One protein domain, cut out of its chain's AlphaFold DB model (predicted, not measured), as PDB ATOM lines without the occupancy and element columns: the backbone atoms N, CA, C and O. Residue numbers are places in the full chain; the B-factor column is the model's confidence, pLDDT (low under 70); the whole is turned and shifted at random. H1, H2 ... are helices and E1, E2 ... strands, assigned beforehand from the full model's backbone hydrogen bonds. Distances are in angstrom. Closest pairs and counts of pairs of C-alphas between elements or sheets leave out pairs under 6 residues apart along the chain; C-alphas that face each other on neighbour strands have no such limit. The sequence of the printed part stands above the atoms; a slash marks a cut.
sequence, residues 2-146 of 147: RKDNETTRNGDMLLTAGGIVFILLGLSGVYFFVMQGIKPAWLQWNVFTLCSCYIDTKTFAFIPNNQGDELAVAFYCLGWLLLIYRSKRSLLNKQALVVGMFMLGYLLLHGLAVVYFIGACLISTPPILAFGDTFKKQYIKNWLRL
ATOM      1  N   ARG A   2     -18.208  -3.949  -6.095       58.41
ATOM      2  CA  ARG A   2     -18.845  -5.122  -5.431       58.41
ATOM      3  C   ARG A   2     -20.345  -5.290  -5.748       58.41
ATOM      4  O   ARG A   2     -20.798  -6.408  -5.952       58.41
ATOM      5  N   LYS A   3     -21.088  -4.180  -5.833       56.69
ATOM      6  CA  LYS A   3     -22.543  -4.159  -6.091       56.69
ATOM      7  C   LYS A   3     -22.897  -4.572  -7.527       56.69
ATOM      8  O   LYS A   3     -23.857  -5.304  -7.732       56.69
ATOM      9  N   ASP A   4     -22.076  -4.167  -8.495       62.41
ATOM     10  CA  ASP A   4     -22.284  -4.422  -9.930       62.41
ATOM     11  C   ASP A   4     -22.150  -5.922 -10.255       62.41
ATOM     12  O   ASP A   4     -22.958  -6.490 -11.002       62.41
ATOM     13  N   ASN A   5     -21.197  -6.588  -9.590       64.50
ATOM     14  CA  ASN A   5     -21.006  -8.039  -9.657       64.50
ATOM     15  C   ASN A   5     -22.191  -8.814  -9.064       64.50
ATOM     16  O   ASN A   5     -22.571  -9.860  -9.588       64.50
ATOM     17  N   GLU A   6     -22.813  -8.298  -8.004       68.94
ATOM     18  CA  GLU A   6     -23.944  -8.951  -7.340       68.94
ATOM     19  C   GLU A   6     -25.235  -8.864  -8.170       68.94
ATOM     20  O   GLU A   6     -25.924  -9.869  -8.350       68.94
ATOM     21  N   THR A   7     -25.518  -7.711  -8.787       71.12
ATOM     22  CA  THR A   7     -26.635  -7.571  -9.742       71.12
ATOM     23  C   THR A   7     -26.487  -8.468 -10.964       71.12
ATOM     24  O   THR A   7     -27.468  -9.061 -11.414       71.12
ATOM     25  N   THR A   8     -25.269  -8.594 -11.495       74.06
ATOM     26  CA  THR A   8     -25.001  -9.445 -12.663       74.06
ATOM     27  C   THR A   8     -25.209 -10.920 -12.316       74.06
ATOM     28  O   THR A   8     -25.914 -11.625 -13.038       74.06
ATOM     29  N   ARG A   9     -24.722 -11.352 -11.144       78.12
ATOM     30  CA  ARG A   9     -24.915 -12.712 -10.621       78.12
ATOM     31  C   ARG A   9     -26.389 -13.059 -10.405       78.12
ATOM     32  O   ARG A   9     -26.819 -14.147 -10.781       78.12
ATOM     33  N   ASN A  10     -27.167 -12.143  -9.830       81.06
ATOM     34  CA  ASN A  10     -28.594 -12.371  -9.583       81.06
ATOM     35  C   ASN A  10     -29.386 -12.457 -10.895       81.06
ATOM     36  O   ASN A  10     -30.258 -13.313 -11.032       81.06
ATOM     37  N   GLY A  11     -29.043 -11.629 -11.887       82.38
ATOM     38  CA  GLY A  11     -29.618 -11.721 -13.230       82.38
ATOM     39  C   GLY A  11     -29.308 -13.056 -13.911       82.38
ATOM     40  O   GLY A  11     -30.200 -13.675 -14.485       82.38
ATOM     41  N   ASP A  12     -28.071 -13.546 -13.800       85.94
ATOM     42  CA  ASP A  12     -27.688 -14.854 -14.344       85.94
ATOM     43  C   ASP A  12     -28.421 -16.015 -13.665       85.94
ATOM     44  O   ASP A  12     -28.840 -16.960 -14.339       85.94
ATOM     45  N   MET A  13     -28.607 -15.948 -12.343       87.75
ATOM     46  CA  MET A  13     -29.391 -16.938 -11.600       87.75
ATOM     47  C   MET A  13     -30.853 -16.951 -12.049       87.75
ATOM     48  O   MET A  13     -31.382 -18.027 -12.314       87.75
ATOM     49  N   LEU A  14     -31.480 -15.782 -12.210       88.50
ATOM     50  CA  LEU A  14     -32.861 -15.672 -12.689       88.50
ATOM     51  C   LEU A  14     -33.030 -16.224 -14.106       88.50
ATOM     52  O   LEU A  14     -33.955 -16.994 -14.349       88.50
ATOM     53  N   LEU A  15     -32.120 -15.890 -15.025       88.19
ATOM     54  CA  LEU A  15     -32.149 -16.420 -16.393       88.19
ATOM     55  C   LEU A  15     -31.979 -17.943 -16.419       88.19
ATOM     56  O   LEU A  15     -32.620 -18.623 -17.214       88.19
ATOM     57  N   THR A  16     -31.143 -18.486 -15.531       90.56
ATOM     58  CA  THR A  16     -30.934 -19.937 -15.418       90.56
ATOM     59  C   THR A  16     -32.160 -20.635 -14.858       90.56
ATOM     60  O   THR A  16     -32.630 -21.604 -15.444       90.56
ATOM     61  N   ALA A  17     -32.687 -20.137 -13.739       91.81
ATOM     62  CA  ALA A  17     -33.863 -20.700 -13.094       91.81
ATOM     63  C   ALA A  17     -35.077 -20.635 -14.029       91.81
ATOM     64  O   ALA A  17     -35.726 -21.651 -14.255       91.81
ATOM     65  N   GLY A  18     -35.318 -19.474 -14.646       89.12
ATOM     66  CA  GLY A  18     -36.367 -19.302 -15.647       89.12
ATOM     67  C   GLY A  18     -36.178 -20.244 -16.833       89.12
ATOM     68  O   GLY A  18     -37.113 -20.946 -17.200       89.12
ATOM     69  N   GLY A  19     -34.962 -20.331 -17.379       91.81
ATOM     70  CA  GLY A  19     -34.644 -21.234 -18.485       91.81
ATOM     71  C   GLY A  19     -34.967 -22.699 -18.177       91.81
ATOM     72  O   GLY A  19     -35.640 -23.358 -18.964       91.81
ATOM     73  N   ILE A  20     -34.552 -23.189 -17.005       94.94
ATOM     74  CA  ILE A  20     -34.828 -24.563 -16.560       94.94
ATOM     75  C   ILE A  20     -36.332 -24.788 -16.369       94.94
ATOM     76  O   ILE A  20     -36.858 -25.787 -16.854       94.94
ATOM     77  N   VAL A  21     -37.035 -23.863 -15.709       94.69
ATOM     78  CA  VAL A  21     -38.488 -23.964 -15.500       94.69
ATOM     79  C   VAL A  21     -39.227 -24.034 -16.835       94.69
ATOM     80  O   VAL A  21     -40.068 -24.908 -17.017       94.69
ATOM     81  N   PHE A  22     -38.879 -23.177 -17.797       93.38
ATOM     82  CA  PHE A  22     -39.493 -23.188 -19.125       93.38
ATOM     83  C   PHE A  22     -39.211 -24.479 -19.903       93.38
ATOM     84  O   PHE A  22     -40.120 -25.004 -20.541       93.38
ATOM     85  N   ILE A  23     -37.999 -25.036 -19.804       95.44
ATOM     86  CA  ILE A  23     -37.682 -26.340 -20.407       95.44
ATOM     87  C   ILE A  23     -38.546 -27.444 -19.792       95.44
ATOM     88  O   ILE A  23     -39.143 -28.223 -20.529       95.44
ATOM     89  N   LEU A  24     -38.647 -27.503 -18.460       96.50
ATOM     90  CA  LEU A  24     -39.450 -28.518 -17.772       96.50
ATOM     91  C   LEU A  24     -40.942 -28.389 -18.104       96.50
ATOM     92  O   LEU A  24     -41.590 -29.395 -18.384       96.50
ATOM     93  N   LEU A  25     -41.470 -27.163 -18.138       92.62
ATOM     94  CA  LEU A  25     -42.848 -26.903 -18.558       92.62
ATOM     95  C   LEU A  25     -43.074 -27.326 -20.011       92.62
ATOM     96  O   LEU A  25     -44.049 -28.019 -20.288       92.62
ATOM     97  N   GLY A  26     -42.156 -26.988 -20.917       92.44
ATOM     98  CA  GLY A  26     -42.228 -27.403 -22.316       92.44
ATOM     99  C   GLY A  26     -42.223 -28.924 -22.477       92.44
ATOM    100  O   GLY A  26     -43.091 -29.468 -23.151       92.44
ATOM    101  N   LEU A  27     -41.322 -29.629 -21.786       95.19
ATOM    102  CA  LEU A  27     -41.270 -31.096 -21.793       95.19
ATOM    103  C   LEU A  27     -42.545 -31.723 -21.216       95.19
ATOM    104  O   LEU A  27     -43.063 -32.685 -21.781       95.19
ATOM    105  N   SER A  28     -43.080 -31.164 -20.127       93.38
ATOM    106  CA  SER A  28     -44.352 -31.624 -19.565       93.38
ATOM    107  C   SER A  28     -45.512 -31.409 -20.541       93.38
ATOM    108  O   SER A  28     -46.332 -32.305 -20.721       93.38
ATOM    109  N   GLY A  29     -45.534 -30.273 -21.243       89.75
ATOM    110  CA  GLY A  29     -46.520 -29.982 -22.275       89.75
ATOM    111  C   GLY A  29     -46.429 -30.959 -23.444       89.75
ATOM    112  O   GLY A  29     -47.448 -31.491 -23.861       89.75
ATOM    113  N   VAL A  30     -45.220 -31.286 -23.916       88.94
ATOM    114  CA  VAL A  30     -45.026 -32.301 -24.966       88.94
ATOM    115  C   VAL A  30     -45.551 -33.658 -24.497       88.94
ATOM    116  O   VAL A  30     -46.268 -34.337 -25.228       88.94
ATOM    117  N   TYR A  31     -45.258 -34.052 -23.260       92.31
ATOM    118  CA  TYR A  31     -45.759 -35.311 -22.718       92.31
ATOM    119  C   TYR A  31     -47.296 -35.350 -22.652       92.31
ATOM    120  O   TYR A  31     -47.909 -36.306 -23.121       92.31
ATOM    121  N   PHE A  32     -47.941 -34.318 -22.106       90.69
ATOM    122  CA  PHE A  32     -49.395 -34.327 -21.921       90.69
ATOM    123  C   PHE A  32     -50.181 -34.046 -23.208       90.69
ATOM    124  O   PHE A  32     -51.181 -34.716 -23.466       90.69
ATOM    125  N   PHE A  33     -49.754 -33.079 -24.014       87.12
ATOM    126  CA  PHE A  33     -50.503 -32.633 -25.189       87.12
ATOM    127  C   PHE A  33     -50.166 -33.457 -26.435       87.12
ATOM    128  O   PHE A  33     -51.083 -33.923 -27.112       87.12
ATOM    129  N   VAL A  34     -48.879 -33.753 -26.664       82.44
ATOM    130  CA  VAL A  34     -48.429 -34.487 -27.859       82.44
ATOM    131  C   VAL A  34     -48.471 -35.999 -27.641       82.44
ATOM    132  O   VAL A  34     -49.031 -36.715 -28.466       82.44
ATOM    133  N   MET A  35     -47.898 -36.513 -26.543       86.44
ATOM    134  CA  MET A  35     -47.812 -37.970 -26.335       86.44
ATOM    135  C   MET A  35     -49.101 -38.574 -25.769       86.44
ATOM    136  O   MET A  35     -49.567 -39.591 -26.270       86.44
ATOM    137  N   GLN A  36     -49.673 -37.966 -24.727       88.50
ATOM    138  CA  GLN A  36     -50.919 -38.440 -24.112       88.50
ATOM    139  C   GLN A  36     -52.172 -37.942 -24.849       88.50
ATOM    140  O   GLN A  36     -53.274 -38.412 -24.575       88.50
ATOM    141  N   GLY A  37     -52.029 -36.982 -25.771       83.69
ATOM    142  CA  GLY A  37     -53.146 -36.460 -26.558       83.69
ATOM    143  C   GLY A  37     -54.214 -35.747 -25.725       83.69
ATOM    144  O   GLY A  37     -55.356 -35.636 -26.173       83.69
ATOM    145  N   ILE A  38     -53.886 -35.281 -24.514       85.19
ATOM    146  CA  ILE A  38     -54.829 -34.561 -23.657       85.19
ATOM    147  C   ILE A  38     -55.071 -33.189 -24.278       85.19
ATOM    148  O   ILE A  38     -54.141 -32.410 -24.461       85.19
ATOM    149  N   LYS A  39     -56.328 -32.863 -24.584       84.00
ATOM    150  CA  LYS A  39     -56.692 -31.579 -25.196       84.00
ATOM    151  C   LYS A  39     -57.621 -30.808 -24.259       84.00
ATOM    152  O   LYS A  39     -58.821 -31.085 -24.244       84.00
ATOM    153  N   PRO A  40     -57.099 -29.879 -23.442       81.75
ATOM    154  CA  PRO A  40     -57.934 -29.119 -22.527       81.75
ATOM    155  C   PRO A  40     -58.871 -28.199 -23.312       81.75
ATOM    156  O   PRO A  40     -58.415 -27.457 -24.177       81.75
ATOM    157  N   ALA A  41     -60.161 -28.186 -22.973       82.25
ATOM    158  CA  ALA A  41     -61.155 -27.371 -23.682       82.25
ATOM    159  C   ALA A  41     -60.816 -25.867 -23.685       82.25
ATOM    160  O   ALA A  41     -61.058 -25.172 -24.664       82.25
ATOM    161  N   TRP A  42     -60.190 -25.365 -22.618       80.19
ATOM    162  CA  TRP A  42     -59.759 -23.964 -22.514       80.19
ATOM    163  C   TRP A  42     -58.577 -23.608 -23.432       80.19
ATOM    164  O   TRP A  42     -58.344 -22.430 -23.701       80.19
ATOM    165  N   LEU A  43     -57.856 -24.617 -23.924       78.06
ATOM    166  CA  LEU A  43     -56.729 -24.495 -24.847       78.06
ATOM    167  C   LEU A  43     -57.131 -24.782 -26.304       78.06
ATOM    168  O   LEU A  43     -56.308 -24.650 -27.206       78.06
ATOM    169  N   GLN A  44     -58.380 -25.186 -26.547       82.62
ATOM    170  CA  GLN A  44     -58.912 -25.458 -27.879       82.62
ATOM    171  C   GLN A  44     -59.575 -24.211 -28.444       82.62
ATOM    172  O   GLN A  44     -60.697 -23.867 -28.072       82.62
ATOM    173  N   TRP A  45     -58.880 -23.515 -29.337       72.62
ATOM    174  CA  TRP A  45     -59.386 -22.293 -29.953       72.62
ATOM    175  C   TRP A  45     -59.636 -22.514 -31.438       72.62
ATOM    176  O   TRP A  45     -58.900 -23.230 -32.115       72.62
ATOM    177  N   ASN A  46     -60.677 -21.870 -31.957       70.81
ATOM    178  CA  ASN A  46     -60.930 -21.849 -33.389       70.81
ATOM    179  C   ASN A  46     -59.887 -20.958 -34.049       70.81
ATOM    180  O   ASN A  46     -59.866 -19.748 -33.823       70.81
ATOM    181  N   VAL A  47     -59.036 -21.551 -34.875       66.88
ATOM    182  CA  VAL A  47     -58.025 -20.809 -35.624       66.88
ATOM    183  C   VAL A  47     -58.245 -20.947 -37.105       66.88
ATOM    184  O   VAL A  47     -58.744 -21.947 -37.621       66.88
ATOM    185  N   PHE A  48     -57.895 -19.863 -37.781       59.78
ATOM    186  CA  PHE A  48     -57.995 -19.759 -39.215       59.78
ATOM    187  C   PHE A  48     -56.896 -20.612 -39.846       59.78
ATOM    188  O   PHE A  48     -55.711 -20.277 -39.777       59.78
ATOM    189  N   THR A  49     -57.282 -21.737 -40.440       54.66
ATOM    190  CA  THR A  49     -56.347 -22.624 -41.130       54.66
ATOM    191  C   THR A  49     -56.367 -22.312 -42.620       54.66
ATOM    192  O   THR A  49     -57.313 -22.656 -43.326       54.66
ATOM    193  N   LEU A  50     -55.303 -21.666 -43.102       52.09
ATOM    194  CA  LEU A  50     -55.104 -21.374 -44.525       52.09
ATOM    195  C   LEU A  50     -54.845 -22.638 -45.352       52.09
ATOM    196  O   LEU A  50     -55.278 -22.703 -46.494       52.09
ATOM    197  N   CYS A  51     -54.150 -23.635 -44.792       51.09
ATOM    198  CA  CYS A  51     -53.638 -24.767 -45.569       51.09
ATOM    199  C   CYS A  51     -54.416 -26.077 -45.392       51.09
ATOM    200  O   CYS A  51     -54.617 -26.772 -46.383       51.09
ATOM    201  N   SER A  52     -54.862 -26.435 -44.180       51.47
ATOM    202  CA  SER A  52     -55.361 -27.802 -43.935       51.47
ATOM    203  C   SER A  52     -56.717 -28.103 -44.578       51.47
ATOM    204  O   SER A  52     -56.955 -29.245 -44.938       51.47
ATOM    205  N   CYS A  53     -57.587 -27.104 -44.764       51.25
ATOM    206  CA  CYS A  53     -58.848 -27.279 -45.500       51.25
ATOM    207  C   CYS A  53     -58.784 -26.768 -46.941       51.25
ATOM    208  O   CYS A  53     -59.462 -27.306 -47.805       51.25
ATOM    209  N   TYR A  54     -57.954 -25.770 -47.255       51.66
ATOM    210  CA  TYR A  54     -57.989 -25.148 -48.582       51.66
ATOM    211  C   TYR A  54     -57.538 -26.079 -49.714       51.66
ATOM    212  O   TYR A  54     -58.044 -25.971 -50.834       51.66
ATOM    213  N   ILE A  55     -56.600 -26.995 -49.452       56.78
ATOM    214  CA  ILE A  55     -56.141 -27.941 -50.480       56.78
ATOM    215  C   ILE A  55     -57.311 -28.810 -50.957       56.78
ATOM    216  O   ILE A  55     -57.507 -28.906 -52.173       56.78
ATOM    217  N   ASP A  56     -58.126 -29.299 -50.020       55.66
ATOM    218  CA  ASP A  56     -59.205 -30.255 -50.279       55.66
ATOM    219  C   ASP A  56     -60.556 -29.593 -50.574       55.66
ATOM    220  O   ASP A  56     -61.220 -29.946 -51.544       55.66
ATOM    221  N   THR A  57     -60.979 -28.609 -49.775       62.12
ATOM    222  CA  THR A  57     -62.327 -28.026 -49.876       62.12
ATOM    223  C   THR A  57     -62.366 -26.693 -50.615       62.12
ATOM    224  O   THR A  57     -63.454 -26.187 -50.877       62.12
ATOM    225  N   LYS A  58     -61.205 -26.098 -50.946       60.50
ATOM    226  CA  LYS A  58     -61.078 -24.730 -51.505       60.50
ATOM    227  C   LYS A  58     -61.788 -23.653 -50.675       60.50
ATOM    228  O   LYS A  58     -61.998 -22.539 -51.148       60.50
ATOM    229  N   THR A  59     -62.138 -23.965 -49.430       53.81
ATOM    230  CA  THR A  59     -62.835 -23.067 -48.518       53.81
ATOM    231  C   THR A  59     -61.954 -22.759 -47.325       53.81
ATOM    232  O   THR A  59     -61.229 -23.611 -46.809       53.81
ATOM    233  N   PHE A  60     -62.022 -21.509 -46.881       57.44
ATOM    234  CA  PHE A  60     -61.453 -21.123 -45.604       57.44
ATOM    235  C   PHE A  60     -62.403 -21.582 -44.503       57.44
ATOM    236  O   PHE A  60     -63.568 -21.186 -44.479       57.44
ATOM    237  N   ALA A  61     -61.903 -22.429 -43.612       58.34
ATOM    238  CA  ALA A  61     -62.650 -22.928 -42.471       58.34
ATOM    239  C   ALA A  61     -61.925 -22.553 -41.177       58.34
ATOM    240  O   ALA A  61     -60.693 -22.544 -41.108       58.34
ATOM    241  N   PHE A  62     -62.709 -22.242 -40.148       65.69
ATOM    242  CA  PHE A  62     -62.212 -22.181 -38.783       65.69
ATOM    243  C   PHE A  62     -62.214 -23.598 -38.227       65.69
ATOM    244  O   PHE A  62     -63.276 -24.205 -38.099       65.69
ATOM    245  N   ILE A  63     -61.028 -24.118 -37.920       67.81
ATOM    246  CA  ILE A  63     -60.877 -25.446 -37.331       67.81
ATOM    247  C   ILE A  63     -60.526 -25.266 -35.852       67.81
ATOM    248  O   ILE A  63     -59.662 -24.441 -35.530       67.81
ATOM    249  N   PRO A  64     -61.172 -26.013 -34.940       69.88
ATOM    250  CA  PRO A  64     -60.744 -26.058 -33.551       69.88
ATOM    251  C   PRO A  64     -59.343 -26.676 -33.477       69.88
ATOM    252  O   PRO A  64     -59.162 -27.858 -33.774       69.88
ATOM    253  N   ASN A  65     -58.351 -25.879 -33.083       76.06
ATOM    254  CA  ASN A  65     -56.982 -26.334 -32.871       76.06
ATOM    255  C   ASN A  65     -56.635 -26.284 -31.383       76.06
ATOM    256  O   ASN A  65     -56.964 -25.323 -30.682       76.06
ATOM    257  N   ASN A  66     -55.939 -27.309 -30.904       77.88
ATOM    258  CA  ASN A  66     -55.430 -27.335 -29.541       77.88
ATOM    259  C   ASN A  66     -54.118 -26.559 -29.483       77.88
ATOM    260  O   ASN A  66     -53.129 -27.052 -29.995       77.88
ATOM    261  N   GLN A  67     -54.112 -25.415 -28.798       82.06
ATOM    262  CA  GLN A  67     -52.935 -24.558 -28.616       82.06
ATOM    263  C   GLN A  67     -51.862 -25.149 -27.690       82.06
ATOM    264  O   GLN A  67     -50.836 -24.518 -27.431       82.06
ATOM    265  N   GLY A  68     -52.112 -26.330 -27.120       84.31
ATOM    266  CA  GLY A  68     -51.191 -26.990 -26.199       84.31
ATOM    267  C   GLY A  68     -49.884 -27.403 -26.838       84.31
ATOM    268  O   GLY A  68     -48.833 -27.231 -26.221       84.31
ATOM    269  N   ASP A  69     -49.934 -27.889 -28.072       83.62
ATOM    270  CA  ASP A  69     -48.748 -28.383 -28.763       83.62
ATOM    271  C   ASP A  69     -47.803 -27.209 -29.075       83.62
ATOM    272  O   ASP A  69     -46.606 -27.245 -28.774       83.62
ATOM    273  N   GLU A  70     -48.366 -26.099 -29.552       83.69
ATOM    274  CA  GLU A  70     -47.665 -24.847 -29.816       83.69
ATOM    275  C   GLU A  70     -47.111 -24.231 -28.527       83.69
ATOM    276  O   GLU A  70     -45.962 -23.781 -28.500       83.69
ATOM    277  N   LEU A  71     -47.889 -24.251 -27.439       86.62
ATOM    278  CA  LEU A  71     -47.471 -23.736 -26.136       86.62
ATOM    279  C   LEU A  71     -46.290 -24.521 -25.556       86.62
ATOM    280  O   LEU A  71     -45.333 -23.927 -25.050       86.62
ATOM    281  N   ALA A  72     -46.340 -25.849 -25.639       89.81
ATOM    282  CA  ALA A  72     -45.288 -26.726 -25.145       89.81
ATOM    283  C   ALA A  72     -43.961 -26.474 -25.872       89.81
ATOM    284  O   ALA A  72     -42.917 -26.285 -25.238       89.81
ATOM    285  N   VAL A  73     -44.010 -26.401 -27.206       88.50
ATOM    286  CA  VAL A  73     -42.828 -26.131 -28.029       88.50
ATOM    287  C   VAL A  73     -42.311 -24.709 -27.808       88.50
ATOM    288  O   VAL A  73     -41.096 -24.518 -27.689       88.50
ATOM    289  N   ALA A  74     -43.197 -23.719 -27.674       88.94
ATOM    290  CA  ALA A  74     -42.812 -22.341 -27.383       88.94
ATOM    291  C   ALA A  74     -42.083 -22.222 -26.037       88.94
ATOM    292  O   ALA A  74     -41.019 -21.604 -25.974       88.94
ATOM    293  N   PHE A  75     -42.593 -22.850 -24.970       89.94
ATOM    294  CA  PHE A  75     -41.921 -22.849 -23.667       89.94
ATOM    295  C   PHE A  75     -40.568 -23.550 -23.707       89.94
ATOM    296  O   PHE A  75     -39.590 -23.006 -23.192       89.94
ATOM    297  N   TYR A  76     -40.472 -24.693 -24.383       92.62
ATOM    298  CA  TYR A  76     -39.198 -25.382 -24.546       92.62
ATOM    299  C   TYR A  76     -38.156 -24.492 -25.247       92.62
ATOM    300  O   TYR A  76     -37.039 -24.319 -24.752       92.62
ATOM    301  N   CYS A  77     -38.534 -23.858 -26.361       92.25
ATOM    302  CA  CYS A  77     -37.653 -22.963 -27.114       92.25
ATOM    303  C   CYS A  77     -37.270 -21.713 -26.313       92.25
ATOM    304  O   CYS A  77     -36.103 -21.319 -26.304       92.25
ATOM    305  N   LEU A  78     -38.225 -21.107 -25.600       91.75
ATOM    306  CA  LEU A  78     -37.980 -19.939 -24.756       91.75
ATOM    307  C   LEU A  78     -36.979 -20.255 -23.641       91.75
ATOM    308  O   LEU A  78     -36.076 -19.459 -23.380       91.75
ATOM    309  N   GLY A  79     -37.084 -21.436 -23.028       91.75
ATOM    310  CA  GLY A  79     -36.138 -21.886 -22.014       91.75
ATOM    311  C   GLY A  79     -34.704 -21.976 -22.546       91.75
ATOM    312  O   GLY A  79     -33.778 -21.444 -21.930       91.75
ATOM    313  N   TRP A  80     -34.519 -22.541 -23.743       93.38
ATOM    314  CA  TRP A  80     -33.216 -22.557 -24.416       93.38
ATOM    315  C   TRP A  80     -32.709 -21.160 -24.773       93.38
ATOM    316  O   TRP A  80     -31.532 -20.867 -24.557       93.38
ATOM    317  N   LEU A  81     -33.575 -20.274 -25.269       92.25
ATOM    318  CA  LEU A  81     -33.198 -18.895 -25.594       92.25
ATOM    319  C   LEU A  81     -32.721 -18.124 -24.358       92.25
ATOM    320  O   LEU A  81     -31.730 -17.401 -24.449       92.25
ATOM    321  N   LEU A  82     -33.356 -18.315 -23.200       90.62
ATOM    322  CA  LEU A  82     -32.927 -17.712 -21.934       90.62
ATOM    323  C   LEU A  82     -31.533 -18.194 -21.509       90.62
ATOM    324  O   LEU A  82     -30.690 -17.381 -21.120       90.62
ATOM    325  N   LEU A  83     -31.255 -19.496 -21.633       92.12
ATOM    326  CA  LEU A  83     -29.940 -20.063 -21.316       92.12
ATOM    327  C   LEU A  83     -28.853 -19.589 -22.291       92.12
ATOM    328  O   LEU A  83     -27.747 -19.235 -21.870       92.12
ATOM    329  N   ILE A  84     -29.166 -19.521 -23.587       90.44
ATOM    330  CA  ILE A  84     -28.246 -18.992 -24.602       90.44
ATOM    331  C   ILE A  84     -27.986 -17.506 -24.350       90.44
ATOM    332  O   ILE A  84     -26.832 -17.071 -24.379       90.44
ATOM    333  N   TYR A  85     -29.027 -16.727 -24.047       88.81
ATOM    334  CA  TYR A  85     -28.896 -15.306 -23.742       88.81
ATOM    335  C   TYR A  85     -28.063 -15.069 -22.484       88.81
ATOM    336  O   TYR A  85     -27.212 -14.185 -22.485       88.81
ATOM    337  N   ARG A  86     -28.213 -15.890 -21.439       90.75
ATOM    338  CA  ARG A  86     -27.321 -15.846 -20.272       90.75
ATOM    339  C   ARG A  86     -25.855 -16.017 -20.681       90.75
ATOM    340  O   ARG A  86     -25.010 -15.239 -20.254       90.75
ATOM    341  N   SER A  87     -25.555 -17.021 -21.509       87.69
ATOM    342  CA  SER A  87     -24.175 -17.360 -21.886       87.69
ATOM    343  C   SER A  87     -23.545 -16.358 -22.858       87.69
ATOM    344  O   SER A  87     -22.375 -16.010 -22.720       87.69
ATOM    345  N   LYS A  88     -24.299 -15.918 -23.868       86.50
ATOM    346  CA  LYS A  88     -23.780 -15.135 -24.999       86.50
ATOM    347  C   LYS A  88     -24.166 -13.660 -24.948       86.50
ATOM    348  O   LYS A  88     -23.631 -12.885 -25.734       86.50
ATOM    349  N   ARG A  89     -25.116 -13.285 -24.081       85.56
ATOM    350  CA  ARG A  89     -25.710 -11.938 -23.954       85.56
ATOM    351  C   ARG A  89     -26.188 -11.338 -25.282       85.56
ATOM    352  O   ARG A  89     -26.334 -10.129 -25.409       85.56
ATOM    353  N   SER A  90     -26.463 -12.195 -26.265       83.31
ATOM    354  CA  SER A  90     -26.898 -11.826 -27.608       83.31
ATOM    355  C   SER A  90     -27.797 -12.912 -28.188       83.31
ATOM    356  O   SER A  90     -27.463 -14.098 -28.139       83.31
ATOM    357  N   LEU A  91     -28.925 -12.488 -28.761       82.56
ATOM    358  CA  LEU A  91     -29.861 -13.350 -29.489       82.56
ATOM    359  C   LEU A  91     -29.502 -13.494 -30.978       82.56
ATOM    360  O   LEU A  91     -30.096 -14.310 -31.671       82.56
ATOM    361  N   LEU A  92     -28.497 -12.757 -31.465       87.62
ATOM    362  CA  LEU A  92     -28.000 -12.854 -32.845       87.62
ATOM    363  C   LEU A  92     -26.920 -13.935 -33.015       87.62
ATOM    364  O   LEU A  92     -26.282 -14.040 -34.061       87.62
ATOM    365  N   ASN A  93     -26.679 -14.748 -31.984       91.69
ATOM    366  CA  ASN A  93     -25.786 -15.894 -32.094       91.69
ATOM    367  C   ASN A  93     -26.443 -17.002 -32.938       91.69
ATOM    368  O   ASN A  93     -27.638 -17.251 -32.800       91.69
ATOM    369  N   LYS A  94     -25.640 -17.733 -33.727       90.75
ATOM    370  CA  LYS A  94     -26.055 -18.923 -34.490       90.75
ATOM    371  C   LYS A  94     -26.962 -19.870 -33.692       90.75
ATOM    372  O   LYS A  94     -27.978 -20.299 -34.220       90.75
ATOM    373  N   GLN A  95     -26.643 -20.161 -32.429       91.56
ATOM    374  CA  GLN A  95     -27.467 -21.052 -31.595       91.56
ATOM    375  C   GLN A  95     -28.868 -20.481 -31.333       91.56
ATOM    376  O   GLN A  95     -29.859 -21.180 -31.519       91.56
ATOM    377  N   ALA A  96     -28.958 -19.206 -30.943       89.44
ATOM    378  CA  ALA A  96     -30.237 -18.542 -30.699       89.44
ATOM    379  C   ALA A  96     -31.050 -18.391 -31.992       89.44
ATOM    380  O   ALA A  96     -32.258 -18.596 -31.975       89.44
ATOM    381  N   LEU A  97     -30.385 -18.110 -33.116       90.94
ATOM    382  CA  LEU A  97     -31.025 -18.043 -34.429       90.94
ATOM    383  C   LEU A  97     -31.600 -19.393 -34.855       90.94
ATOM    384  O   LEU A  97     -32.722 -19.429 -35.340       90.94
ATOM    385  N   VAL A  98     -30.885 -20.504 -34.645       92.75
ATOM    386  CA  VAL A  98     -31.400 -21.849 -34.955       92.75
ATOM    387  C   VAL A  98     -32.646 -22.160 -34.126       92.75
ATOM    388  O   VAL A  98     -33.655 -22.576 -34.687       92.75
ATOM    389  N   VAL A  99     -32.609 -21.901 -32.815       91.38
ATOM    390  CA  VAL A  99     -33.775 -22.105 -31.938       91.38
ATOM    391  C   VAL A  99     -34.933 -21.188 -32.341       91.38
ATOM    392  O   VAL A  99     -36.074 -21.632 -32.406       91.38
ATOM    393  N   GLY A 100     -34.648 -19.926 -32.668       87.31
ATOM    394  CA  GLY A 100     -35.648 -18.959 -33.117       87.31
ATOM    395  C   GLY A 100     -36.286 -19.331 -34.456       87.31
ATOM    396  O   GLY A 100     -37.502 -19.249 -34.587       87.31
ATOM    397  N   MET A 101     -35.495 -19.790 -35.431       88.62
ATOM    398  CA  MET A 101     -35.999 -20.273 -36.721       88.62
ATOM    399  C   MET A 101     -36.819 -21.551 -36.564       88.62
ATOM    400  O   MET A 101     -37.862 -21.668 -37.197       88.62
ATOM    401  N   PHE A 102     -36.387 -22.486 -35.711       89.25
ATOM    402  CA  PHE A 102     -37.167 -23.682 -35.396       89.25
ATOM    403  C   PHE A 102     -38.515 -23.314 -34.769       89.25
ATOM    404  O   PHE A 102     -39.551 -23.763 -35.250       89.25
ATOM    405  N   MET A 103     -38.508 -22.444 -33.754       87.94
ATOM    406  CA  MET A 103     -39.723 -21.960 -33.102       87.94
ATOM    407  C   MET A 103     -40.649 -21.278 -34.114       87.94
ATOM    408  O   MET A 103     -41.821 -21.624 -34.196       87.94
ATOM    409  N   LEU A 104     -40.127 -20.361 -34.931       82.31
ATOM    410  CA  LEU A 104     -40.908 -19.668 -35.954       82.31
ATOM    411  C   LEU A 104     -41.479 -20.636 -36.998       82.31
ATOM    412  O   LEU A 104     -42.650 -20.530 -37.342       82.31
ATOM    413  N   GLY A 105     -40.671 -21.577 -37.490       81.69
ATOM    414  CA  GLY A 105     -41.088 -22.558 -38.491       81.69
ATOM    415  C   GLY A 105     -42.162 -23.510 -37.970       81.69
ATOM    416  O   GLY A 105     -43.166 -23.721 -38.646       81.69
ATOM    417  N   TYR A 106     -41.984 -24.031 -36.752       80.44
ATOM    418  CA  TYR A 106     -42.966 -24.898 -36.098       80.44
ATOM    419  C   TYR A 106     -44.305 -24.179 -35.915       80.44
ATOM    420  O   TYR A 106     -45.359 -24.695 -36.275       80.44
ATOM    421  N   LEU A 107     -44.244 -22.944 -35.422       75.25
ATOM    422  CA  LEU A 107     -45.410 -22.104 -35.214       75.25
ATOM    423  C   LEU A 107     -46.111 -21.783 -36.554       75.25
ATOM    424  O   LEU A 107     -47.313 -22.002 -36.685       75.25
ATOM    425  N   LEU A 108     -45.385 -21.349 -37.588       72.19
ATOM    426  CA  LEU A 108     -45.973 -21.073 -38.908       72.19
ATOM    427  C   LEU A 108     -46.695 -22.287 -39.510       72.19
ATOM    428  O   LEU A 108     -47.740 -22.118 -40.138       72.19
ATOM    429  N   LEU A 109     -46.165 -23.495 -39.300       72.44
ATOM    430  CA  LEU A 109     -46.781 -24.735 -39.772       72.44
ATOM    431  C   LEU A 109     -48.106 -25.043 -39.052       72.44
ATOM    432  O   LEU A 109     -49.035 -25.556 -39.671       72.44
ATOM    433  N   HIS A 110     -48.202 -24.691 -37.769       69.94
ATOM    434  CA  HIS A 110     -49.373 -24.923 -36.919       69.94
ATOM    435  C   HIS A 110     -50.469 -23.834 -37.020       69.94
ATOM    436  O   HIS A 110     -51.572 -23.996 -36.496       69.94
ATOM    437  N   GLY A 111     -50.237 -22.756 -37.780       60.91
ATOM    438  CA  GLY A 111     -51.272 -21.802 -38.196       60.91
ATOM    439  C   GLY A 111     -51.368 -20.502 -37.380       60.91
ATOM    440  O   GLY A 111     -50.607 -20.233 -36.455       60.91
ATOM    441  N   LEU A 112     -52.330 -19.650 -37.758       57.75
ATOM    442  CA  LEU A 112     -52.483 -18.233 -37.359       57.75
ATOM    443  C   LEU A 112     -52.695 -17.981 -35.851       57.75
ATOM    444  O   LEU A 112     -52.646 -16.835 -35.402       57.75
ATOM    445  N   ALA A 113     -52.864 -19.039 -35.059       55.56
ATOM    446  CA  ALA A 113     -52.863 -19.004 -33.597       55.56
ATOM    447  C   ALA A 113     -51.620 -18.312 -33.014       55.56
ATOM    448  O   ALA A 113     -51.651 -17.612 -32.004       55.56
ATOM    449  N   VAL A 114     -50.531 -18.443 -33.756       53.22
ATOM    450  CA  VAL A 114     -49.214 -17.876 -33.507       53.22
ATOM    451  C   VAL A 114     -49.193 -16.365 -33.553       53.22
ATOM    452  O   VAL A 114     -48.463 -15.760 -32.779       53.22
ATOM    453  N   VAL A 115     -49.986 -15.725 -34.412       56.06
ATOM    454  CA  VAL A 115     -50.045 -14.255 -34.451       56.06
ATOM    455  C   VAL A 115     -50.640 -13.732 -33.145       56.06
ATOM    456  O   VAL A 115     -50.124 -12.773 -32.573       56.06
ATOM    457  N   TYR A 116     -51.660 -14.416 -32.619       57.97
ATOM    458  CA  TYR A 116     -52.249 -14.090 -31.323       57.97
ATOM    459  C   TYR A 116     -51.291 -14.392 -30.167       57.97
ATOM    460  O   TYR A 116     -51.158 -13.569 -29.263       57.97
ATOM    461  N   PHE A 117     -50.575 -15.520 -30.217       56.00
ATOM    462  CA  PHE A 117     -49.660 -15.922 -29.148       56.00
ATOM    463  C   PHE A 117     -48.373 -15.084 -29.115       56.00
ATOM    464  O   PHE A 117     -47.976 -14.597 -28.060       56.00
ATOM    465  N   ILE A 118     -47.746 -14.840 -30.270       60.06
ATOM    466  CA  ILE A 118     -46.603 -13.928 -30.409       60.06
ATOM    467  C   ILE A 118     -47.033 -12.503 -30.069       60.06
ATOM    468  O   ILE A 118     -46.305 -11.827 -29.353       60.06
ATOM    469  N   GLY A 119     -48.216 -12.057 -30.499       64.75
ATOM    470  CA  GLY A 119     -48.778 -10.769 -30.092       64.75
ATOM    471  C   GLY A 119     -48.917 -10.655 -28.573       64.75
ATOM    472  O   GLY A 119     -48.415  -9.704 -27.982       64.75
ATOM    473  N   ALA A 120     -49.506 -11.654 -27.914       61.72
ATOM    474  CA  ALA A 120     -49.650 -11.684 -26.459       61.72
ATOM    475  C   ALA A 120     -48.293 -11.731 -25.732       61.72
ATOM    476  O   ALA A 120     -48.077 -11.001 -24.762       61.72
ATOM    477  N   CYS A 121     -47.345 -12.534 -26.219       56.09
ATOM    478  CA  CYS A 121     -45.991 -12.628 -25.674       56.09
ATOM    479  C   CYS A 121     -45.192 -11.332 -25.874       56.09
ATOM    480  O   CYS A 121     -44.512 -10.906 -24.947       56.09
ATOM    481  N   LEU A 122     -45.300 -10.672 -27.033       57.16
ATOM    482  CA  LEU A 122     -44.667  -9.381 -27.338       57.16
ATOM    483  C   LEU A 122     -45.327  -8.202 -26.619       57.16
ATOM    484  O   LEU A 122     -44.655  -7.215 -26.360       57.16
ATOM    485  N   ILE A 123     -46.616  -8.280 -26.285       67.00
ATOM    486  CA  ILE A 123     -47.295  -7.285 -25.443       67.00
ATOM    487  C   ILE A 123     -46.913  -7.476 -23.973       67.00
ATOM    488  O   ILE A 123     -46.802  -6.494 -23.247       67.00
ATOM    489  N   SER A 124     -46.680  -8.713 -23.526       55.41
ATOM    490  CA  SER A 124     -46.326  -9.020 -22.131       55.41
ATOM    491  C   SER A 124     -44.828  -8.920 -21.822       55.41
ATOM    492  O   SER A 124     -44.466  -8.608 -20.687       55.41
ATOM    493  N   THR A 125     -43.934  -9.084 -22.802       53.25
ATOM    494  CA  THR A 125     -42.478  -8.947 -22.584       53.25
ATOM    495  C   THR A 125     -42.025  -7.531 -22.192       53.25
ATOM    496  O   THR A 125     -41.254  -7.424 -21.237       53.25
ATOM    497  N   PRO A 126     -42.475  -6.434 -22.838       55.19
ATOM    498  CA  PRO A 126     -42.086  -5.077 -22.469       55.19
ATOM    499  C   PRO A 126     -42.512  -4.704 -21.044       55.19
ATOM    500  O   PRO A 126     -41.666  -4.189 -20.323       55.19
ATOM    501  N   PRO A 127     -43.739  -5.006 -20.571       56.84
ATOM    502  CA  PRO A 127     -44.118  -4.827 -19.174       56.84
ATOM    503  C   PRO A 127     -43.232  -5.606 -18.206       56.84
ATOM    504  O   PRO A 127     -42.815  -5.037 -17.208       56.84
ATOM    505  N   ILE A 128     -42.896  -6.868 -18.491       58.81
ATOM    506  CA  ILE A 128     -42.053  -7.692 -17.606       58.81
ATOM    507  C   ILE A 128     -40.632  -7.116 -17.507       58.81
ATOM    508  O   ILE A 128     -40.076  -6.995 -16.413       58.81
ATOM    509  N   LEU A 129     -40.055  -6.707 -18.639       56.19
ATOM    510  CA  LEU A 129     -38.724  -6.100 -18.690       56.19
ATOM    511  C   LEU A 129     -38.717  -4.686 -18.077       56.19
ATOM    512  O   LEU A 129     -37.826  -4.355 -17.296       56.19
ATOM    513  N   ALA A 130     -39.747  -3.879 -18.346       55.88
ATOM    514  CA  ALA A 130     -39.906  -2.533 -17.800       55.88
ATOM    515  C   ALA A 130     -40.211  -2.540 -16.297       55.88
ATOM    516  O   ALA A 130     -39.704  -1.680 -15.578       55.88
ATOM    517  N   PHE A 131     -40.980  -3.507 -15.783       54.06
ATOM    518  CA  PHE A 131     -41.156  -3.696 -14.341       54.06
ATOM    519  C   PHE A 131     -39.823  -4.038 -13.678       54.06
ATOM    520  O   PHE A 131     -39.497  -3.440 -12.652       54.06
ATOM    521  N   GLY A 132     -39.020  -4.917 -14.287       56.28
ATOM    522  CA  GLY A 132     -37.664  -5.211 -13.814       56.28
ATOM    523  C   GLY A 132     -36.789  -3.954 -13.705       56.28
ATOM    524  O   GLY A 132     -36.159  -3.716 -12.671       56.28
ATOM    525  N   ASP A 133     -36.810  -3.095 -14.726       58.00
ATOM    526  CA  ASP A 133     -36.041  -1.843 -14.739       58.00
ATOM    527  C   ASP A 133     -36.608  -0.752 -13.815       58.00
ATOM    528  O   ASP A 133     -35.854   0.030 -13.225       58.00
ATOM    529  N   THR A 134     -37.929  -0.694 -13.639       57.31
ATOM    530  CA  THR A 134     -38.580   0.298 -12.771       57.31
ATOM    531  C   THR A 134     -38.360  -0.036 -11.300       57.31
ATOM    532  O   THR A 134     -38.003   0.854 -10.527       57.31
ATOM    533  N   PHE A 135     -38.435  -1.318 -10.919       53.19
ATOM    534  CA  PHE A 135     -38.012  -1.782  -9.595       53.19
ATOM    535  C   PHE A 135     -36.555  -1.414  -9.313       53.19
ATOM    536  O   PHE A 135     -36.233  -0.887  -8.244       53.19
ATOM    537  N   LYS A 136     -35.677  -1.609 -10.302       49.88
ATOM    538  CA  LYS A 136     -34.257  -1.262 -10.203       49.88
ATOM    539  C   LYS A 136     -34.050   0.237  -9.955       49.88
ATOM    540  O   LYS A 136     -33.281   0.606  -9.068       49.88
ATOM    541  N   LYS A 137     -34.763   1.114 -10.672       59.00
ATOM    542  CA  LYS A 137     -34.679   2.577 -10.487       59.00
ATOM    543  C   LYS A 137     -35.279   3.053  -9.159       59.00
ATOM    544  O   LYS A 137     -34.666   3.888  -8.492       59.00
ATOM    545  N   GLN A 138     -36.433   2.520  -8.753       55.53
ATOM    546  CA  GLN A 138     -37.106   2.874  -7.495       55.53
ATOM    547  C   GLN A 138     -36.223   2.536  -6.282       55.53
ATOM    548  O   GLN A 138     -36.064   3.346  -5.368       55.53
ATOM    549  N   TYR A 139     -35.583   1.364  -6.313       54.88
ATOM    550  CA  TYR A 139     -34.690   0.904  -5.253       54.88
ATOM    551  C   TYR A 139     -33.427   1.774  -5.137       54.88
ATOM    552  O   TYR A 139     -33.029   2.159  -4.038       54.88
ATOM    553  N   ILE A 140     -32.830   2.162  -6.273       58.62
ATOM    554  CA  ILE A 140     -31.672   3.074  -6.313       58.62
ATOM    555  C   ILE A 140     -32.035   4.457  -5.751       58.62
ATOM    556  O   ILE A 140     -31.269   5.032  -4.979       58.62
ATOM    557  N   LYS A 141     -33.217   4.982  -6.095       61.94
ATOM    558  CA  LYS A 141     -33.687   6.298  -5.638       61.94
ATOM    559  C   LYS A 141     -33.943   6.340  -4.128       61.94
ATOM    560  O   LYS A 141     -33.572   7.318  -3.486       61.94
ATOM    561  N   ASN A 142     -34.529   5.285  -3.559       62.53
ATOM    562  CA  ASN A 142     -34.742   5.189  -2.110       62.53
ATOM    563  C   ASN A 142     -33.420   5.039  -1.343       62.53
ATOM    564  O   ASN A 142     -33.263   5.634  -0.284       62.53
ATOM    565  N   TRP A 143     -32.440   4.325  -1.902       46.97
ATOM    566  CA  TRP A 143     -31.108   4.196  -1.304       46.97
ATOM    567  C   TRP A 143     -30.326   5.521  -1.276       46.97
ATOM    568  O   TRP A 143     -29.619   5.790  -0.311       46.97
ATOM    569  N   LEU A 144     -30.474   6.370  -2.300       61.19
ATOM    570  CA  LEU A 144     -29.827   7.691  -2.364       61.19
ATOM    571  C   LEU A 144     -30.442   8.736  -1.421       61.19
ATOM    572  O   LEU A 144     -29.776   9.712  -1.113       61.19
ATOM    573  N   ARG A 145     -31.691   8.550  -0.976       61.88
ATOM    574  CA  ARG A 145     -32.351   9.437   0.004       61.88
ATOM    575  C   ARG A 145     -32.078   9.062   1.463       61.88
ATOM    576  O   ARG A 145     -32.454   9.814   2.351       61.88
ATOM    577  N   LEU A 146     -31.499   7.886   1.701       54.06
ATOM    578  CA  LEU A 146     -31.179   7.361   3.034       54.06
ATOM    579  C   LEU A 146     -29.693   7.546   3.402       54.06
ATOM    580  O   LEU A 146     -29.242   7.001   4.407       54.06
TER     581      LEU A 146
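Overview. This is residues 2 to 146 of the 147 residues of an uncharacterized protein of Bacteroides heparinolyticus (UniProt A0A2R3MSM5). A small two-stranded sheet, E1 and E2, sits at one end of three helices packed side by side in a row, H1, H3 and H4, with H3 in the middle. The long helix H5 starts beside that sheet and splays away from the row, most of it standing free, while short H2 lies beyond the sheet at the far end. The printed part has 145 residues with five named helices and two named strands, in the order H1 E1 H2 E2 H3 H4 H5; the sheet is antiparallel and the class mostly helix. The whole is loose, with a radius of gyration of the C-alphas of 19.3 A, and its outline is a rod spanning 70 by 29 by 28 A.

Along the chain. E1 is residues 44 to 49 and E2 residues 61 to 66, with H2, residues 54 to 57, between them. H1, residues 2 to 35, is 48.5 A long and begins at C-alpha 2 (-18.845, -5.122, -5.431). H3, residues 68 to 88, is 29.9 A long, and H4, residues 94 to 110, 24.2 A. H5, residues 113 to 144, is 47.1 A long and ends at C-alpha 144 (-29.827, 7.691, -2.364).

Arrangement. E1 and E2 are antiparallel neighbours at 139 degrees; N 45 and O 65 are within hydrogen-bond range at 3.0 A. The closest C-alphas of E1 and H5, Val 47 and Ala 113, are 5.8 A apart. H1 and H3 touch, closest at the C-alphas of Gly 19 and Gly 79, 3.9 A, at a shallow tilt of 25 degrees, opposite ways. H3 and H4 form a helical hairpin and touch, closest at the C-alphas of Leu 81 and Ala 96, 5.9 A. H4 and H5 are close but not clearly touching, with the C-alphas of Leu 107 and Val 114 closest at 5.9 A. H1 and H5 are apart. Every O i to N i+4 pair is within range in H1, H3 and H4, and 26 of 28 in H5; H2 is too short for one.

Size, cuts and confidence. The C-alphas farthest apart, of Asp 56 and Leu 146, are 71.0 A apart. The printed part has no cut, and no link is long. Mean pLDDT of the printed part is 74.8, with residues 2 to 6, 47 to 64 and 110 to 146 under 70.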